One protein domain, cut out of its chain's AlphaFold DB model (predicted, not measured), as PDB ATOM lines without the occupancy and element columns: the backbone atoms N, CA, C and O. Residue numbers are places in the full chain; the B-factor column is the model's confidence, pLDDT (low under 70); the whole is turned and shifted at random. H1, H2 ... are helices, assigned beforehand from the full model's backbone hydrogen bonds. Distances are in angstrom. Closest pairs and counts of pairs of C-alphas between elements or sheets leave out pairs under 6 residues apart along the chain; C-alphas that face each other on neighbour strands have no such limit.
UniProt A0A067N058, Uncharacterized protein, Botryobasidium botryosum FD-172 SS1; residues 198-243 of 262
ATOM      1  N   ASN A 198     145.446 149.017 120.671       56.78
ATOM      2  CA  ASN A 198     146.813 149.089 120.136       56.78
ATOM      3  C   ASN A 198     147.823 148.192 120.856       56.78
ATOM      4  O   ASN A 198     148.612 147.512 120.205       56.78
ATOM      5  N   ASN A 199     147.786 148.144 122.192       53.09
ATOM      6  CA  ASN A 199     148.644 147.284 123.017       53.09
ATOM      7  C   ASN A 199     148.566 145.813 122.577       53.09
ATOM      8  O   ASN A 199     149.477 145.013 122.820       53.09
ATOM      9  N   ASN A 200     147.445 145.436 121.966       56.22
ATOM     10  CA  ASN A 200     147.294 144.120 121.404       56.22
ATOM     11  C   ASN A 200     148.224 143.846 120.230       56.22
ATOM     12  O   ASN A 200     148.842 142.788 120.214       56.22
ATOM     13  N   LEU A 201     148.344 144.787 119.287       57.28
ATOM     14  CA  LEU A 201     149.183 144.624 118.100       57.28
ATOM     15  C   LEU A 201     150.626 144.304 118.498       57.28
ATOM     16  O   LEU A 201     151.196 143.324 118.030       57.28
ATOM     17  N   GLU A 202     151.191 145.083 119.420       55.84
ATOM     18  CA  GLU A 202     152.598 144.979 119.813       55.84
ATOM     19  C   GLU A 202     152.933 143.646 120.504       55.84
ATOM     20  O   GLU A 202     153.896 142.976 120.128       55.84
ATOM     21  N   LEU A 203     152.085 143.192 121.440       54.22
ATOM     22  CA  LEU A 203     152.243 141.888 122.116       54.22
ATOM     23  C   LEU A 203     152.298 140.721 121.128       54.22
ATOM     24  O   LEU A 203     152.853 139.659 121.395       54.22
ATOM     25  N   CYS A 204     151.672 140.919 119.984       57.38
ATOM     26  CA  CYS A 204     151.297 139.874 119.068       57.38
ATOM     27  C   CYS A 204     152.171 139.841 117.825       57.38
ATOM     28  O   CYS A 204     152.507 138.759 117.357       57.38
ATOM     29  N   MET A 205     152.686 140.998 117.409       66.31
ATOM     30  CA  MET A 205     153.943 141.085 116.675       66.31
ATOM     31  C   MET A 205     155.053 140.349 117.440       66.31
ATOM     32  O   MET A 205     155.690 139.461 116.874       66.31
ATOM     33  N   ALA A 206     155.223 140.628 118.741       69.06
ATOM     34  CA  ALA A 206     156.219 139.947 119.569       69.06
ATOM     35  C   ALA A 206     155.974 138.425 119.648       69.06
ATOM     36  O   ALA A 206     156.889 137.646 119.388       69.06
ATOM     37  N   ASN A 207     154.741 137.979 119.919       62.66
ATOM     38  CA  ASN A 207     154.404 136.549 119.946       62.66
ATOM     39  C   ASN A 207     154.565 135.861 118.578       62.66
ATOM     40  O   ASN A 207     155.014 134.717 118.522       62.66
ATOM     41  N   ALA A 208     154.233 136.532 117.470       71.38
ATOM     42  CA  ALA A 208     154.385 135.985 116.124       71.38
ATOM     43  C   ALA A 208     155.858 135.786 115.746       71.38
ATOM     44  O   ALA A 208     156.204 134.751 115.175       71.38
ATOM     45  N   VAL A 209     156.732 136.732 116.104       77.50
ATOM     46  CA  VAL A 209     158.188 136.607 115.926       77.50
ATOM     47  C   VAL A 209     158.745 135.508 116.835       77.50
ATOM     48  O   VAL A 209     159.407 134.588 116.356       77.50
ATOM     49  N   ASN A 210     158.391 135.527 118.124       78.19
ATOM     50  CA  ASN A 210     158.859 134.547 119.112       78.19
ATOM     51  C   ASN A 210     158.330 133.119 118.873       78.19
ATOM     52  O   ASN A 210     158.873 132.170 119.431       78.19
ATOM     53  N   SER A 211     157.325 132.932 118.006       75.75
ATOM     54  CA  SER A 211     156.888 131.606 117.537       75.75
ATOM     55  C   SER A 211     157.950 130.858 116.714       75.75
ATOM     56  O   SER A 211     157.784 129.671 116.429       75.75
ATOM     57  N   GLY A 212     158.996 131.556 116.251       78.94
ATOM     58  CA  GLY A 212     160.061 131.022 115.397       78.94
ATOM     59  C   GLY A 212     159.653 130.754 113.944       78.94
ATOM     60  O   GLY A 212     160.522 130.548 113.101       78.94
ATOM     61  N   ARG A 213     158.356 130.795 113.607       77.25
ATOM     62  CA  ARG A 213     157.841 130.452 112.266       77.25
ATOM     63  C   ARG A 213     158.268 131.440 111.186       77.25
ATOM     64  O   ARG A 213     158.622 131.023 110.088       77.25
ATOM     65  N   ILE A 214     158.261 132.734 111.511       79.56
ATOM     66  CA  ILE A 214     158.736 133.797 110.613       79.56
ATOM     67  C   ILE A 214     160.241 133.631 110.374       79.56
ATOM     68  O   ILE A 214     160.689 133.630 109.232       79.56
ATOM     69  N   THR A 215     161.006 133.420 111.447       84.19
ATOM     70  CA  THR A 215     162.466 133.264 111.409       84.19
ATOM     71  C   THR A 215     162.891 132.031 110.612       84.19
ATOM     72  O   THR A 215     163.778 132.129 109.774       84.19
ATOM     73  N   ALA A 216     162.219 130.891 110.806       81.56
ATOM     74  CA  ALA A 216     162.486 129.664 110.058       81.56
ATOM     75  C   ALA A 216     162.189 129.817 108.555       81.56
ATOM     76  O   ALA A 216     162.997 129.406 107.729       81.56
ATOM     77  N   ALA A 217     161.071 130.456 108.191       82.25
ATOM     78  CA  ALA A 217     160.738 130.709 106.789       82.25
ATOM     79  C   ALA A 217     161.688 131.722 106.123       82.25
ATOM     80  O   ALA A 217     162.010 131.579 104.945       82.25
ATOM     81  N   ALA A 218     162.161 132.727 106.869       81.69
ATOM     82  CA  ALA A 218     163.168 133.673 106.393       81.69
ATOM     83  C   ALA A 218     164.535 132.997 106.179       81.69
ATOM     84  O   ALA A 218     165.179 133.243 105.161       81.69
ATOM     85  N   GLN A 219     164.940 132.108 107.092       84.81
ATOM     86  CA  GLN A 219     166.156 131.300 106.972       84.81
ATOM     87  C   GLN A 219     166.089 130.371 105.748       84.81
ATOM     88  O   GLN A 219     166.990 130.390 104.913       84.81
ATOM     89  N   GLU A 220     164.985 129.633 105.577       82.50
ATOM     90  CA  GLU A 220     164.764 128.748 104.423       82.50
ATOM     91  C   GLU A 220     164.783 129.525 103.090       82.50
ATOM     92  O   GLU A 220     165.355 129.060 102.102       82.50
ATOM     93  N   ALA A 221     164.202 130.729 103.051       85.00
ATOM     94  CA  ALA A 221     164.227 131.593 101.870       85.00
ATOM     95  C   ALA A 221     165.630 132.154 101.564       85.00
ATOM     96  O   ALA A 221     165.979 132.309 100.395       85.00
ATOM     97  N   LEU A 222     166.438 132.433 102.592       85.12
ATOM     98  CA  LEU A 222     167.820 132.900 102.446       85.12
ATOM     99  C   LEU A 222     168.744 131.787 101.925       85.12
ATOM    100  O   LEU A 222     169.586 132.042 101.069       85.12
ATOM    101  N   GLU A 223     168.561 130.556 102.407       85.56
ATOM    102  CA  GLU A 223     169.348 129.382 102.004       85.56
ATOM    103  C   GLU A 223     168.972 128.862 100.609       85.56
ATOM    104  O   GLU A 223     169.842 128.437  99.850       85.56
ATOM    105  N   SER A 224     167.686 128.907 100.247       82.75
ATOM    106  CA  SER A 224     167.197 128.450  98.936       82.75
ATOM    107  C   SER A 224     167.188 129.531  97.851       82.75
ATOM    108  O   SER A 224     167.023 129.211  96.674       82.75
ATOM    109  N   GLY A 225     167.312 130.810  98.225       83.44
ATOM    110  CA  GLY A 225     167.147 131.956  97.325       83.44
ATOM    111  C   GLY A 225     165.712 132.168  96.821       83.44
ATOM    112  O   GLY A 225     165.490 133.014  95.953       83.44
ATOM    113  N   VAL A 226     164.731 131.411  97.329       79.56
ATOM    114  CA  VAL A 226     163.344 131.407  96.847       79.56
ATOM    115  C   VAL A 226     162.383 131.631  98.010       79.56
ATOM    116  O   VAL A 226     162.359 130.886  98.986       79.56
ATOM    117  N   PHE A 227     161.535 132.652  97.889       78.50
ATOM    118  CA  PHE A 227     160.508 132.932  98.891       78.50
ATOM    119  C   PHE A 227     159.437 131.821  98.908       78.50
ATOM    120  O   PHE A 227     159.048 131.355  97.832       78.50
ATOM    121  N   PRO A 228     158.912 131.391 100.074       75.50
ATOM    122  CA  PRO A 228     157.868 130.366 100.133       75.50
ATOM    123  C   PRO A 228     156.636 130.747  99.299       75.50
ATOM    124  O   PRO A 228     156.109 131.853  99.415       75.50
ATOM    125  N   GLN A 229     156.152 129.804  98.483       78.94
ATOM    126  CA  GLN A 229     154.966 129.956  97.631       78.94
ATOM    127  C   GLN A 229     153.955 128.816  97.834       78.94
ATOM    128  O   GLN A 229     154.243 127.796  98.471       78.94
ATOM    129  N   GLY A 230     152.742 129.002  97.301       80.06
ATOM    130  CA  GLY A 230     151.650 128.029  97.376       80.06
ATOM    131  C   GLY A 230     151.359 127.594  98.814       80.06
ATOM    132  O   GLY A 230     151.282 128.420  99.722       80.06
ATOM    133  N   LYS A 231     151.272 126.279  99.048       73.81
ATOM    134  CA  LYS A 231     150.959 125.708 100.371       73.81
ATOM    135  C   LYS A 231     151.938 126.115 101.483       73.81
ATOM    136  O   LYS A 231     151.521 126.195 102.635       73.81
ATOM    137  N   LYS A 232     153.216 126.393 101.174       75.62
ATOM    138  CA  LYS A 232     154.176 126.899 102.179       75.62
ATOM    139  C   LYS A 232     153.837 128.329 102.603       75.62
ATOM    140  O   LYS A 232     153.886 128.636 103.791       75.62
ATOM    141  N   LEU A 233     153.432 129.174 101.652       74.94
ATOM    142  CA  LEU A 233     152.988 130.540 101.931       74.94
ATOM    143  C   LEU A 233     151.677 130.550 102.728       74.94
ATOM    144  O   LEU A 233     151.585 131.255 103.726       74.94
ATOM    145  N   GLU A 234     150.696 129.721 102.361       67.81
ATOM    146  CA  GLU A 234     149.443 129.587 103.122       67.81
ATOM    147  C   GLU A 234     149.677 129.104 104.562       67.81
ATOM    148  O   GLU A 234     149.067 129.625 105.500       67.81
ATOM    149  N   ALA A 235     150.576 128.131 104.756       71.69
ATOM    150  CA  ALA A 235     150.940 127.628 106.077       71.69
ATOM    151  C   ALA A 235     151.654 128.694 106.927       71.69
ATOM    152  O   ALA A 235     151.351 128.825 108.115       71.69
ATOM    153  N   LEU A 236     152.547 129.486 106.321       75.38
ATOM    154  CA  LEU A 236     153.197 130.624 106.972       75.38
ATOM    155  C   LEU A 236     152.173 131.703 107.352       75.38
ATOM    156  O   LEU A 236     152.134 132.113 108.508       75.38
ATOM    157  N   ILE A 237     151.295 132.103 106.427       69.62
ATOM    158  CA  ILE A 237     150.240 133.100 106.671       69.62
ATOM    159  C   ILE A 237     149.321 132.636 107.807       69.62
ATOM    160  O   ILE A 237     149.172 133.361 108.789       69.62
ATOM    161  N   ARG A 238     148.775 131.408 107.756       63.88
ATOM    162  CA  ARG A 238     148.001 130.837 108.879       63.88
ATOM    163  C   ARG A 238     148.808 130.839 110.176       63.88
ATOM    164  O   ARG A 238     148.268 131.164 111.231       63.88
ATOM    165  N   GLY A 239     150.084 130.472 110.099       63.03
ATOM    166  CA  GLY A 239     150.980 130.386 111.243       63.03
ATOM    167  C   GLY A 239     151.298 131.726 111.902       63.03
ATOM    168  O   GLY A 239     151.533 131.731 113.104       63.03
ATOM    169  N   VAL A 240     151.260 132.831 111.155       67.62
ATOM    170  CA  VAL A 240     151.393 134.199 111.674       67.62
ATOM    171  C   VAL A 240     150.046 134.709 112.190       67.62
ATOM    172  O   VAL A 240     149.973 135.195 113.313       67.62
ATOM    173  N   VAL A 241     148.962 134.534 111.424       58.91
ATOM    174  CA  VAL A 241     147.612 135.049 111.736       58.91
ATOM    175  C   VAL A 241     147.088 134.590 113.104       58.91
ATOM    176  O   VAL A 241     146.489 135.396 113.812       58.91
ATOM    177  N   ILE A 242     147.365 133.348 113.535       59.38
ATOM    178  CA  ILE A 242     146.958 132.862 114.874       59.38
ATOM    179  C   ILE A 242     147.557 133.669 116.037       59.38
ATOM    180  O   ILE A 242     147.010 133.656 117.138       59.38
ATOM    181  N   HIS A 243     148.678 134.357 115.806       56.22
ATOM    182  CA  HIS A 243     149.366 135.171 116.800       56.22
ATOM    183  C   HIS A 243     148.942 136.632 116.774       56.22
ATOM    184  O   HIS A 243     149.463 137.374 117.592       56.22
TER     185      HIS A 243
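What this domain is: This is residues 198 to 243 of the 262 residues of an uncharacterized protein of Botryobasidium botryosum FD-172 SS1 (UniProt A0A067N058). Two helices, H1 and H2, follow each other nearly end to end with an angle at their joint and make the long axis, and H3 folds back beside H2 as the second leg of a helical hairpin. H3 runs back toward the joint between H1 and H2, and the hairpin's helices come together there rather than at the link between them. The printed part has 46 residues with three named helices, H1, H2 and H3 in chain order, and no named strand; the class is all helix. It is only just loose, close to compact, with a radius of gyration of the C-alphas of 11.6 A, and elongated, with spans of 35 by 18 by 14 A.

How they stand to each other: Begin with H1, residues 198 to 210, which touches no helix but is near H3, residues 231 to 241. Look at Ala 208 and Val 240, whose C-alphas, the closest of H1 and H3, are 5.7 A apart; these two helices are close but not clearly touching, and run opposite ways at a steep tilt of 44 degrees. Go on to H2, residues 213 to 224: it is close to H1 but not clearly touching, with the closest C-alphas those of Val 209 and Thr 215, 7.1 A apart. H1 and H2 run the same way at a steep tilt of 48 degrees. H2 and H3 form a helical hairpin and touch, H2 with residues 213 to 217 alone. Their closest C-alphas are those of Arg 213 and Gly 239, 6.9 A apart, and they run opposite ways at a shallow tilt of 31 degrees. In H2 and H3 every pair of O i and N i+4 is within hydrogen-bond range; in H1 it is 8 of 9.

Where its parts are: Find C-alpha 198 at (146.813, 149.089, 120.136); from there H1 runs 18.9 A to C-alpha 210 at (158.859, 134.547, 119.112). H2 begins at Arg 213 and runs 16.4 A to C-alpha 224 at (167.197, 128.450, 98.936). H3 begins at Lys 231 and runs 15.1 A to C-alpha 241 at (147.612, 135.049, 111.736).

The domain as a whole: The two C-alphas farthest apart are those of Asn 198 and Ser 224, 35.9 A, while the first and last printed C-alphas, 198 and 243, are 14.5 A apart. The printed part has no cut. The link from H1 to H2 is tight, with 2 residues, and the link from H2 to H3 is short, with 6. In this predicted model the mean pLDDT of the printed part is 72.1; look in the B-factor column for values under 70 at residues 198 to 207, residue 234 and residues 237 to 243.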